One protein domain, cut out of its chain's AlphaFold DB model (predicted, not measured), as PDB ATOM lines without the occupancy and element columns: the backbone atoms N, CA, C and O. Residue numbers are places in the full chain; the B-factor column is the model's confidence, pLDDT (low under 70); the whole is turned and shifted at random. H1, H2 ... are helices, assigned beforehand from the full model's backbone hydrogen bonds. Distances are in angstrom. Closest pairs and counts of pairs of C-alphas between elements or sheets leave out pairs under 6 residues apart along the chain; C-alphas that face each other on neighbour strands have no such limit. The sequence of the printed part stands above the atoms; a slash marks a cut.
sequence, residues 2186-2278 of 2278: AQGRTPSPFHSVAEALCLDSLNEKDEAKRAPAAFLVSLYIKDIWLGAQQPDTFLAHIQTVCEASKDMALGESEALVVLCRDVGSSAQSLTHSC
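AT A GLANCE: This is residues 2186 to 2278 of the 2278 residues of a protein of Rattus norvegicus (UniProt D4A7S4). The two longest helices, H2 and H4, make a V, meeting near their first residues, with H1 and H3 packed on its opposite sides. Residues 2250 to 2256 stick out. The printed part has 93 residues with four named helices, H1 to H4 in chain order; it is all helix and compact, with a radius of gyration of the C-alphas of 13.6 A and spans of 43 by 30 by 24 A.

IN THESE COORDINATES: H2, residues 2211 to 2229, spans 26.9 A from C-alpha 2211 at (41.378, 23.601, 221.922). H4, residues 2259 to 2277, spans 27.1 A to C-alpha 2277 at (56.072, 21.138, 191.689). H1 is residues 2193 to 2207, H3 residues 2236 to 2250.

HOW THE PARTS SIT: H2 touches H4, C-alphas 2213 and 2259 closest at 5.6 A, at a steep tilt of 44 degrees, the same way. H1 and H2 form a hairpin, C-alphas 2205 and 2214 closest at 4.9 A. H1, H2 and H4 form a bundle, a group of touching helices. H3 touches H4, C-alphas 2242 and 2264 closest at 5.5 A. H1 and H3 are apart. Every O i to N i+4 pair is within hydrogen-bond range in H3 and H4, against 10 of 11 in H1 and 13 of 15 in H2.

THE WHOLE: The printed part has no cut and no long link. Mean pLDDT of the printed part is 72.9, with residues 2250 to 2257 and 2270 to 2278 among those under 70.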
ATOM      1  N   ALA A2186      42.326   3.279 200.685       77.75
ATOM      2  CA  ALA A2186      41.917   1.941 200.254       77.75
ATOM      3  C   ALA A2186      41.022   1.939 198.997       77.75
ATOM      4  O   ALA A2186      40.960   0.936 198.289       77.75
ATOM      5  N   GLN A2187      40.353   3.054 198.688       74.61
ATOM      6  CA  GLN A2187      39.474   3.190 197.523       74.61
ATOM      7  C   GLN A2187      40.238   3.331 196.187       74.61
ATOM      8  O   GLN A2187      39.610   3.383 195.131       74.61
ATOM      9  N   GLY A2188      41.577   3.395 196.214       64.63
ATOM     10  CA  GLY A2188      42.428   3.395 195.017       64.63
ATOM     11  C   GLY A2188      42.440   4.709 194.228       64.63
ATOM     12  O   GLY A2188      42.957   4.743 193.112       64.63
ATOM     13  N   ARG A2189      41.887   5.799 194.775       59.81
ATOM     14  CA  ARG A2189      42.024   7.133 194.174       59.81
ATOM     15  C   ARG A2189      43.453   7.631 194.393       59.81
ATOM     16  O   ARG A2189      43.952   7.565 195.514       59.81
ATOM     17  N   THR A2190      44.105   8.115 193.331       56.98
ATOM     18  CA  THR A2190      45.447   8.715 193.415       56.98
ATOM     19  C   THR A2190      45.448   9.765 194.524       56.98
ATOM     20  O   THR A2190      44.577  10.642 194.485       56.98
ATOM     21  N   PRO A2191      46.349   9.680 195.522       57.58
ATOM     22  CA  PRO A2191      46.378  10.641 196.611       57.58
ATOM     23  C   PRO A2191      46.573  12.019 195.990       57.58
ATOM     24  O   PRO A2191      47.599  12.289 195.366       57.58
ATOM     25  N   SER A2192      45.549  12.868 196.098       64.14
ATOM     26  CA  SER A2192      45.695  14.264 195.706       64.14
ATOM     27  C   SER A2192      46.880  14.847 196.492       64.14
ATOM     28  O   SER A2192      47.116  14.411 197.624       64.14
ATOM     29  N   PRO A2193      47.626  15.821 195.954       68.75
ATOM     30  CA  PRO A2193      48.702  16.479 196.702       68.75
ATOM     31  C   PRO A2193      48.224  17.034 198.062       68.75
ATOM     32  O   PRO A2193      49.010  17.157 198.994       68.75
ATOM     33  N   PHE A2194      46.918  17.278 198.218       75.49
ATOM     34  CA  PHE A2194      46.275  17.699 199.465       75.49
ATOM     35  C   PHE A2194      46.058  16.575 200.494       75.49
ATOM     36  O   PHE A2194      45.782  16.870 201.654       75.49
ATOM     37  N   HIS A2195      46.177  15.296 200.119       82.22
ATOM     38  CA  HIS A2195      45.953  14.170 201.032       82.22
ATOM     39  C   HIS A2195      46.980  14.137 202.168       82.22
ATOM     40  O   HIS A2195      46.593  13.982 203.320       82.22
ATOM     41  N   SER A2196      48.262  14.351 201.859       78.19
ATOM     42  CA  SER A2196      49.330  14.422 202.867       78.19
ATOM     43  C   SER A2196      49.126  15.591 203.833       78.19
ATOM     44  O   SER A2196      49.348  15.450 205.034       78.19
ATOM     45  N   VAL A2197      48.639  16.727 203.326       80.44
ATOM     46  CA  VAL A2197      48.305  17.910 204.132       80.44
ATOM     47  C   VAL A2197      47.131  17.613 205.071       80.44
ATOM     48  O   VAL A2197      47.194  17.931 206.256       80.44
ATOM     49  N   ALA A2198      46.076  16.962 204.576       82.30
ATOM     50  CA  ALA A2198      44.929  16.572 205.395       82.30
ATOM     51  C   ALA A2198      45.296  15.528 206.466       82.30
ATOM     52  O   ALA A2198      44.783  15.582 207.584       82.30
ATOM     53  N   GLU A2199      46.193  14.593 206.149       80.65
ATOM     54  CA  GLU A2199      46.681  13.584 207.090       80.65
ATOM     55  C   GLU A2199      47.530  14.211 208.208       80.65
ATOM     56  O   GLU A2199      47.317  13.902 209.383       80.65
ATOM     57  N   ALA A2200      48.405  15.166 207.866       79.91
ATOM     58  CA  ALA A2200      49.163  15.958 208.835       79.91
ATOM     59  C   ALA A2200      48.238  16.764 209.765       79.91
ATOM     60  O   ALA A2200      48.342  16.642 210.982       79.91
ATOM     61  N   LEU A2201      47.250  17.480 209.209       80.52
ATOM     62  CA  LEU A2201      46.244  18.207 209.995       80.52
ATOM     63  C   LEU A2201      45.445  17.279 210.925       80.52
ATOM     64  O   LEU A2201      45.124  17.646 212.056       80.52
ATOM     65  N   CYS A2202      45.119  16.064 210.471       81.65
ATOM     66  CA  CYS A2202      44.402  15.091 211.290       81.65
ATOM     67  C   CYS A2202      45.269  14.570 212.449       81.65
ATOM     68  O   CYS A2202      44.755  14.404 213.558       81.65
ATOM     69  N   LEU A2203      46.564  14.323 212.220       78.60
ATOM     70  CA  LEU A2203      47.527  13.937 213.259       78.60
ATOM     71  C   LEU A2203      47.749  15.059 214.278       78.60
ATOM     72  O   LEU A2203      47.708  14.800 215.484       78.60
ATOM     73  N   ASP A2204      47.903  16.296 213.811       74.47
ATOM     74  CA  ASP A2204      48.041  17.471 214.674       74.47
ATOM     75  C   ASP A2204      46.793  17.652 215.542       74.47
ATOM     76  O   ASP A2204      46.906  17.787 216.760       74.47
ATOM     77  N   SER A2205      45.594  17.483 214.970       75.33
ATOM     78  CA  SER A2205      44.332  17.547 215.720       75.33
ATOM     79  C   SER A2205      44.175  16.462 216.798       75.33
ATOM     80  O   SER A2205      43.326  16.594 217.677       75.33
ATOM     81  N   LEU A2206      44.946  15.368 216.760       73.48
ATOM     82  CA  LEU A2206      44.949  14.341 217.812       73.48
ATOM     83  C   LEU A2206      45.947  14.656 218.935       73.48
ATOM     84  O   LEU A2206      45.720  14.230 220.067       73.48
ATOM     85  N   ASN A2207      47.020  15.395 218.636       74.82
ATOM     86  CA  ASN A2207      48.108  15.697 219.569       74.82
ATOM     87  C   ASN A2207      48.032  17.114 220.176       74.82
ATOM     88  O   ASN A2207      48.629  17.355 221.229       74.82
ATOM     89  N   GLU A2208      47.324  18.053 219.543       70.26
ATOM     90  CA  GLU A2208      47.192  19.439 220.006       70.26
ATOM     91  C   GLU A2208      46.433  19.546 221.334       70.26
ATOM     92  O   GLU A2208      45.273  19.149 221.451       70.26
ATOM     93  N   LYS A2209      47.087  20.145 222.340       68.99
ATOM     94  CA  LYS A2209      46.467  20.485 223.635       68.99
ATOM     95  C   LYS A2209      45.652  21.779 223.594       68.99
ATOM     96  O   LYS A2209      44.895  22.036 224.524       68.99
ATOM     97  N   ASP A2210      45.845  22.596 222.564       70.47
ATOM     98  CA  ASP A2210      45.182  23.887 222.427       70.47
ATOM     99  C   ASP A2210      43.836  23.712 221.711       70.47
ATOM    100  O   ASP A2210      43.781  23.498 220.496       70.47
ATOM    101  N   GLU A2211      42.733  23.773 222.466       66.10
ATOM    102  CA  GLU A2211      41.378  23.601 221.922       66.10
ATOM    103  C   GLU A2211      41.067  24.601 220.794       66.10
ATOM    104  O   GLU A2211      40.323  24.269 219.867       66.10
ATOM    105  N   ALA A2212      41.683  25.793 220.824       67.48
ATOM    106  CA  ALA A2212      41.463  26.848 219.838       67.48
ATOM    107  C   ALA A2212      41.958  26.482 218.426       67.48
ATOM    108  O   ALA A2212      41.369  26.927 217.440       67.48
ATOM    109  N   LYS A2213      43.006  25.656 218.310       72.78
ATOM    110  CA  LYS A2213      43.544  25.179 217.019       72.78
ATOM    111  C   LYS A2213      42.949  23.843 216.585       72.78
ATOM    112  O   LYS A2213      42.688  23.620 215.400       72.78
ATOM    113  N   ARG A2214      42.614  23.000 217.561       76.91
ATOM    114  CA  ARG A2214      42.115  21.642 217.345       76.91
ATOM    115  C   ARG A2214      40.797  21.599 216.561       76.91
ATOM    116  O   ARG A2214      40.615  20.750 215.687       76.91
ATOM    117  N   ALA A2215      39.855  22.495 216.875       77.66
ATOM    118  CA  ALA A2215      38.534  22.546 216.229       77.66
ATOM    119  C   ALA A2215      38.586  22.995 214.754       77.66
ATOM    120  O   ALA A2215      38.023  22.289 213.908       77.66
ATOM    121  N   PRO A2216      39.279  24.098 214.395       79.70
ATOM    122  CA  PRO A2216      39.437  24.481 212.994       79.70
ATOM    123  C   PRO A2216      40.236  23.455 212.176       79.70
ATOM    124  O   PRO A2216      39.852  23.180 211.038       79.70
ATOM    125  N   ALA A2217      41.265  22.809 212.741       81.64
ATOM    126  CA  ALA A2217      41.994  21.737 212.051       81.64
ATOM    127  C   ALA A2217      41.083  20.541 211.708       81.64
ATOM    128  O   ALA A2217      41.013  20.114 210.553       81.64
ATOM    129  N   ALA A2218      40.312  20.042 212.682       82.08
ATOM    130  CA  ALA A2218      39.374  18.937 212.469       82.08
ATOM    131  C   ALA A2218      38.263  19.283 211.455       82.08
ATOM    132  O   ALA A2218      37.839  18.427 210.674       82.08
ATOM    133  N   PHE A2219      37.816  20.543 211.424       83.66
ATOM    134  CA  PHE A2219      36.855  21.040 210.441       83.66
ATOM    135  C   PHE A2219      37.413  21.026 209.011       83.66
ATOM    136  O   PHE A2219      36.751  20.498 208.113       83.66
ATOM    137  N   LEU A2220      38.631  21.535 208.798       84.62
ATOM    138  CA  LEU A2220      39.280  21.548 207.482       84.62
ATOM    139  C   LEU A2220      39.468  20.127 206.927       84.62
ATOM    140  O   LEU A2220      39.148  19.868 205.766       84.62
ATOM    141  N   VAL A2221      39.883  19.183 207.778       86.31
ATOM    142  CA  VAL A2221      39.975  17.755 207.423       86.31
ATOM    143  C   VAL A2221      38.606  17.196 207.020       86.31
ATOM    144  O   VAL A2221      38.504  16.431 206.059       86.31
ATOM    145  N   SER A2222      37.532  17.610 207.700       86.46
ATOM    146  CA  SER A2222      36.177  17.153 207.378       86.46
ATOM    147  C   SER A2222      35.672  17.634 206.014       86.46
ATOM    148  O   SER A2222      35.005  16.864 205.322       86.46
ATOM    149  N   LEU A2223      36.001  18.868 205.603       83.93
ATOM    150  CA  LEU A2223      35.659  19.389 204.274       83.93
ATOM    151  C   LEU A2223      36.378  18.595 203.180       83.93
ATOM    152  O   LEU A2223      35.738  18.124 202.242       83.93
ATOM    153  N   TYR A2224      37.682  18.355 203.357       86.44
ATOM    154  CA  TYR A2224      38.476  17.552 202.426       86.44
ATOM    155  C   TYR A2224      37.921  16.129 202.259       86.44
ATOM    156  O   TYR A2224      37.718  15.660 201.136       86.44
ATOM    157  N   ILE A2225      37.620  15.442 203.369       85.37
ATOM    158  CA  ILE A2225      37.050  14.089 203.332       85.37
ATOM    159  C   ILE A2225      35.698  14.093 202.607       85.37
ATOM    160  O   ILE A2225      35.449  13.200 201.798       85.37
ATOM    161  N   LYS A2226      34.834  15.086 202.866       84.68
ATOM    162  CA  LYS A2226      33.508  15.177 202.237       84.68
ATOM    163  C   LYS A2226      33.594  15.346 200.717       84.68
ATOM    164  O   LYS A2226      32.886  14.628 200.013       84.68
ATOM    165  N   ASP A2227      34.484  16.202 200.220       81.56
ATOM    166  CA  ASP A2227      34.664  16.418 198.778       81.56
ATOM    167  C   ASP A2227      35.145  15.163 198.050       81.56
ATOM    168  O   ASP A2227      34.530  14.712 197.076       81.56
ATOM    169  N   ILE A2228      36.239  14.569 198.536       83.33
ATOM    170  CA  ILE A2228      36.861  13.425 197.864       83.33
ATOM    171  C   ILE A2228      35.963  12.183 197.962       83.33
ATOM    172  O   ILE A2228      35.863  11.425 196.993       83.33
ATOM    173  N   TRP A2229      35.266  11.980 199.090       84.30
ATOM    174  CA  TRP A2229      34.357  10.841 199.269       84.30
ATOM    175  C   TRP A2229      33.145  10.897 198.335       84.30
ATOM    176  O   TRP A2229      32.730   9.856 197.816       84.30
ATOM    177  N   LEU A2230      32.610  12.100 198.089       79.61
ATOM    178  CA  LEU A2230      31.501  12.364 197.163       79.61
ATOM    179  C   LEU A2230      31.933  12.451 195.696       79.61
ATOM    180  O   LEU A2230      31.148  12.834 194.831       79.61
ATOM    181  N   GLY A2231      33.164  12.062 195.384       72.50
ATOM    182  CA  GLY A2231      33.559  11.810 194.012       72.50
ATOM    183  C   GLY A2231      34.312  12.948 193.329       72.50
ATOM    184  O   GLY A2231      34.780  12.720 192.217       72.50
ATOM    185  N   ALA A2232      34.499  14.108 193.967       71.96
ATOM    186  CA  ALA A2232      35.167  15.262 193.358       71.96
ATOM    187  C   ALA A2232      36.594  14.924 192.873       71.96
ATOM    188  O   ALA A2232      37.315  14.184 193.547       71.96
ATOM    189  N   GLN A2233      36.987  15.422 191.689       69.84
ATOM    190  CA  GLN A2233      38.359  15.261 191.174       69.84
ATOM    191  C   GLN A2233      39.334  16.235 191.845       69.84
ATOM    192  O   GLN A2233      40.466  15.860 192.142       69.84
ATOM    193  N   GLN A2234      38.879  17.459 192.117       70.53
ATOM    194  CA  GLN A2234      39.555  18.425 192.976       70.53
ATOM    195  C   GLN A2234      38.673  18.715 194.200       70.53
ATOM    196  O   GLN A2234      37.449  18.613 194.098       70.53
ATOM    197  N   PRO A2235      39.257  18.997 195.377       78.08
ATOM    198  CA  PRO A2235      38.495  19.291 196.585       78.08
ATOM    199  C   PRO A2235      37.945  20.729 196.530       78.08
ATOM    200  O   PRO A2235      38.445  21.630 197.202       78.08
ATOM    201  N   ASP A2236      36.954  20.948 195.661       75.66
ATOM    202  CA  ASP A2236      36.441  22.271 195.286       75.66
ATOM    203  C   ASP A2236      35.853  23.044 196.472       75.66
ATOM    204  O   ASP A2236      36.068  24.250 196.575       75.66
ATOM    205  N   THR A2237      35.136  22.389 197.392       79.53
ATOM    206  CA  THR A2237      34.498  23.084 198.525       79.53
ATOM    207  C   THR A2237      35.520  23.430 199.597       79.53
ATOM    208  O   THR A2237      35.483  24.527 200.155       79.53
ATOM    209  N   PHE A2238      36.487  22.540 199.828       83.55
ATOM    210  CA  PHE A2238      37.655  22.800 200.664       83.55
ATOM    211  C   PHE A2238      38.479  23.976 200.123       83.55
ATOM    212  O   PHE A2238      38.798  24.899 200.875       83.55
ATOM    213  N   LEU A2239      38.768  23.994 198.818       82.95
ATOM    214  CA  LEU A2239      39.504  25.082 198.172       82.95
ATOM    215  C   LEU A2239      38.707  26.389 198.169       82.95
ATOM    216  O   LEU A2239      39.272  27.429 198.497       82.95
ATOM    217  N   ALA A2240      37.405  26.347 197.877       81.65
ATOM    218  CA  ALA A2240      36.535  27.517 197.931       81.65
ATOM    219  C   ALA A2240      36.449  28.096 199.352       81.65
ATOM    220  O   ALA A2240      36.463  29.316 199.511       81.65
ATOM    221  N   HIS A2241      36.421  27.258 200.399       85.44
ATOM    222  CA  HIS A2241      36.477  27.725 201.793       85.44
ATOM    223  C   HIS A2241      37.794  28.429 202.096       85.44
ATOM    224  O   HIS A2241      37.798  29.528 202.639       85.44
ATOM    225  N   ILE A2242      38.916  27.827 201.702       83.31
ATOM    226  CA  ILE A2242      40.240  28.421 201.906       83.31
ATOM    227  C   ILE A2242      40.348  29.754 201.161       83.31
ATOM    228  O   ILE A2242      40.777  30.745 201.747       83.31
ATOM    229  N   GLN A2243      39.918  29.806 199.897       83.27
ATOM    230  CA  GLN A2243      39.945  31.023 199.087       83.27
ATOM    231  C   GLN A2243      39.066  32.121 199.687       83.27
ATOM    232  O   GLN A2243      39.555  33.230 199.875       83.27
ATOM    233  N   THR A2244      37.823  31.812 200.063       80.89
ATOM    234  CA  THR A2244      36.902  32.790 200.674       80.89
ATOM    235  C   THR A2244      37.398  33.297 202.031       80.89
ATOM    236  O   THR A2244      37.287  34.490 202.307       80.89
ATOM    237  N   VAL A2245      38.015  32.446 202.861       82.39
ATOM    238  CA  VAL A2245      38.668  32.868 204.117       82.39
ATOM    239  C   VAL A2245      39.887  33.754 203.835       82.39
ATOM    240  O   VAL A2245      40.067  34.786 204.485       82.39
ATOM    241  N   CYS A2246      40.720  33.394 202.856       80.59
ATOM    242  CA  CYS A2246      41.877  34.199 202.472       80.59
ATOM    243  C   CYS A2246      41.470  35.555 201.874       80.59
ATOM    244  O   CYS A2246      42.100  36.559 202.202       80.59
ATOM    245  N   GLU A2247      40.432  35.609 201.038       78.45
ATOM    246  CA  GLU A2247      39.859  36.848 200.497       78.45
ATOM    247  C   GLU A2247      39.331  37.745 201.610       78.45
ATOM    248  O   GLU A2247      39.741  38.900 201.686       78.45
ATOM    249  N   ALA A2248      38.542  37.190 202.532       74.45
ATOM    250  CA  ALA A2248      38.061  37.920 203.698       74.45
ATOM    251  C   ALA A2248      39.207  38.515 204.535       74.45
ATOM    252  O   ALA A2248      39.077  39.615 205.062       74.45
ATOM    253  N   SER A2249      40.345  37.816 204.630       72.61
ATOM    254  CA  SER A2249      41.512  38.287 205.386       72.61
ATOM    255  C   SER A2249      42.319  39.399 204.701       72.61
ATOM    256  O   SER A2249      43.064  40.095 205.386       72.61
ATOM    257  N   LYS A2250      42.207  39.587 203.373       69.54
ATOM    258  CA  LYS A2250      42.963  40.636 202.650       69.54
ATOM    259  C   LYS A2250      42.510  42.048 203.023       69.54
ATOM    260  O   LYS A2250      43.322  42.967 202.961       69.54
ATOM    261  N   ASP A2251      41.256  42.195 203.442       57.37
ATOM    262  CA  ASP A2251      40.666  43.477 203.836       57.37
ATOM    263  C   ASP A2251      40.870  43.807 205.333       57.37
ATOM    264  O   ASP A2251      40.453  44.870 205.794       57.37
ATOM    265  N   MET A2252      41.527  42.927 206.103       52.67
ATOM    266  CA  MET A2252      41.702  43.051 207.558       52.67
ATOM    267  C   MET A2252      43.054  43.686 207.935       52.67
ATOM    268  O   MET A2252      44.102  43.348 207.382       52.67
ATOM    269  N   ALA A2253      43.053  44.610 208.903       49.42
ATOM    270  CA  ALA A2253      44.276  45.231 209.420       49.42
ATOM    271  C   ALA A2253      45.069  44.237 210.290       49.42
ATOM    272  O   ALA A2253      44.485  43.511 211.084       49.42
ATOM    273  N   LEU A2254      46.401  44.221 210.143       44.91
ATOM    274  CA  LEU A2254      47.365  43.317 210.799       44.91
ATOM    275  C   LEU A2254      47.228  43.269 212.346       44.91
ATOM    276  O   LEU A2254      47.962  43.954 213.056       44.91
ATOM    277  N   GLY A2255      46.302  42.455 212.858       49.67
ATOM    278  CA  GLY A2255      46.146  42.065 214.266       49.67
ATOM    279  C   GLY A2255      46.549  40.605 214.517       49.67
ATOM    280  O   GLY A2255      46.985  39.914 213.592       49.67
ATOM    281  N   GLU A2256      46.429  40.132 215.767       53.36
ATOM    282  CA  GLU A2256      46.696  38.731 216.140       53.36
ATOM    283  C   GLU A2256      45.875  37.780 215.257       53.36
ATOM    284  O   GLU A2256      44.651  37.724 215.324       53.36
ATOM    285  N   SER A2257      46.565  37.062 214.372       57.15
ATOM    286  CA  SER A2257      45.942  36.214 213.363       57.15
ATOM    287  C   SER A2257      45.258  35.003 213.999       57.15
ATOM    288  O   SER A2257      45.921  34.171 214.619       57.15
ATOM    289  N   GLU A2258      43.944  34.888 213.798       74.25
ATOM    290  CA  GLU A2258      43.121  33.764 214.252       74.25
ATOM    291  C   GLU A2258      43.624  32.409 213.724       74.25
ATOM    292  O   GLU A2258      44.077  32.294 212.581       74.25
ATOM    293  N   ALA A2259      43.474  31.351 214.531       77.23
ATOM    294  CA  ALA A2259      43.956  30.003 214.217       77.23
ATOM    295  C   ALA A2259      43.468  29.466 212.856       77.23
ATOM    296  O   ALA A2259      44.249  28.867 212.120       77.23
ATOM    297  N   LEU A2260      42.205  29.721 212.483       81.08
ATOM    298  CA  LEU A2260      41.648  29.328 211.182       81.08
ATOM    299  C   LEU A2260      42.379  30.008 210.016       81.08
ATOM    300  O   LEU A2260      42.686  29.356 209.020       81.08
ATOM    301  N   VAL A2261      42.652  31.312 210.132       79.01
ATOM    302  CA  VAL A2261      43.312  32.104 209.082       79.01
ATOM    303  C   VAL A2261      44.750  31.630 208.891       79.01
ATOM    304  O   VAL A2261      45.196  31.503 207.752       79.01
ATOM    305  N   VAL A2262      45.451  31.322 209.988       79.88
ATOM    306  CA  VAL A2262      46.802  30.740 209.950       79.88
ATOM    307  C   VAL A2262      46.781  29.386 209.240       79.88
ATOM    308  O   VAL A2262      47.465  29.230 208.233       79.88
ATOM    309  N   LEU A2263      45.912  28.459 209.665       80.87
ATOM    310  CA  LEU A2263      45.783  27.135 209.043       80.87
ATOM    311  C   LEU A2263      45.431  27.221 207.549       80.87
ATOM    312  O   LEU A2263      46.038  26.533 206.734       80.87
ATOM    313  N   CYS A2264      44.490  28.086 207.155       82.03
ATOM    314  CA  CYS A2264      44.119  28.262 205.745       82.03
ATOM    315  C   CYS A2264      45.268  28.854 204.915       82.03
ATOM    316  O   CYS A2264      45.459  28.454 203.767       82.03
ATOM    317  N   ARG A2265      46.053  29.778 205.485       80.44
ATOM    318  CA  ARG A2265      47.226  30.364 204.822       80.44
ATOM    319  C   ARG A2265      48.349  29.334 204.665       80.44
ATOM    320  O   ARG A2265      48.943  29.264 203.592       80.44
ATOM    321  N   ASP A2266      48.575  28.493 205.669       78.34
ATOM    322  CA  ASP A2266      49.564  27.409 205.635       78.34
ATOM    323  C   ASP A2266      49.186  26.340 204.600       78.34
ATOM    324  O   ASP A2266      50.010  25.960 203.762       78.34
ATOM    325  N   VAL A2267      47.915  25.925 204.575       78.09
ATOM    326  CA  VAL A2267      47.384  25.016 203.549       78.09
ATOM    327  C   VAL A2267      47.465  25.654 202.163       78.09
ATOM    328  O   VAL A2267      47.905  24.997 201.225       78.09
ATOM    329  N   GLY A2268      47.105  26.933 202.019       72.69
ATOM    330  CA  GLY A2268      47.217  27.672 200.759       72.69
ATOM    331  C   GLY A2268      48.662  27.792 200.262       72.69
ATOM    332  O   GLY A2268      48.916  27.656 199.067       72.69
ATOM    333  N   SER A2269      49.626  27.973 201.167       73.61
ATOM    334  CA  SER A2269      51.056  28.010 200.833       73.61
ATOM    335  C   SER A2269      51.584  26.641 200.393       73.61
ATOM    336  O   SER A2269      52.357  26.547 199.439       73.61
ATOM    337  N   SER A2270      51.097  25.572 201.029       67.38
ATOM    338  CA  SER A2270      51.401  24.190 200.660       67.38
ATOM    339  C   SER A2270      50.748  23.821 199.324       67.38
ATOM    340  O   SER A2270      51.365  23.165 198.495       67.38
ATOM    341  N   ALA A2271      49.534  24.313 199.061       65.08
ATOM    342  CA  ALA A2271      48.865  24.199 197.768       65.08
ATOM    343  C   ALA A2271      49.692  24.863 196.660       65.08
ATOM    344  O   ALA A2271      49.937  24.239 195.633       65.08
ATOM    345  N   GLN A2272      50.169  26.094 196.896       64.39
ATOM    346  CA  GLN A2272      51.000  26.839 195.946       64.39
ATOM    347  C   GLN A2272      52.351  26.160 195.687       64.39
ATOM    348  O   GLN A2272      52.780  26.085 194.534       64.39
ATOM    349  N   SER A2273      53.015  25.639 196.726       55.78
ATOM    350  CA  SER A2273      54.285  24.922 196.562       55.78
ATOM    351  C   SER A2273      54.104  23.612 195.790       55.78
ATOM    352  O   SER A2273      54.923  23.295 194.928       55.78
ATOM    353  N   LEU A2274      52.995  22.900 196.014       49.19
ATOM    354  CA  LEU A2274      52.659  21.667 195.304       49.19
ATOM    355  C   LEU A2274      52.265  21.934 193.844       49.19
ATOM    356  O   LEU A2274      52.746  21.218 192.968       49.19
ATOM    357  N   THR A2275      51.502  22.995 193.551       52.14
ATOM    358  CA  THR A2275      51.202  23.412 192.164       52.14
ATOM    359  C   THR A2275      52.413  23.942 191.405       52.14
ATOM    360  O   THR A2275      52.396  23.927 190.187       52.14
ATOM    361  N   HIS A2276      53.457  24.418 192.091       49.57
ATOM    362  CA  HIS A2276      54.727  24.758 191.443       49.57
ATOM    363  C   HIS A2276      55.629  23.535 191.207       49.57
ATOM    364  O   HIS A2276      56.595  23.637 190.453       49.57
ATOM    365  N   SER A2277      55.341  22.403 191.860       42.82
ATOM    366  CA  SER A2277      56.072  21.138 191.689       42.82
ATOM    367  C   SER A2277      55.420  20.159 190.701       42.82
ATOM    368  O   SER A2277      56.124  19.296 190.179       42.82
ATOM    369  N   CYS A2278      54.108  20.283 190.458       31.02
ATOM    370  CA  CYS A2278      53.381  19.624 189.363       31.02
ATOM    371  C   CYS A2278      53.461  20.477 188.096       31.02
ATOM    372  O   CYS A2278      53.558  19.877 187.002       31.02
TER     373      CYS A2278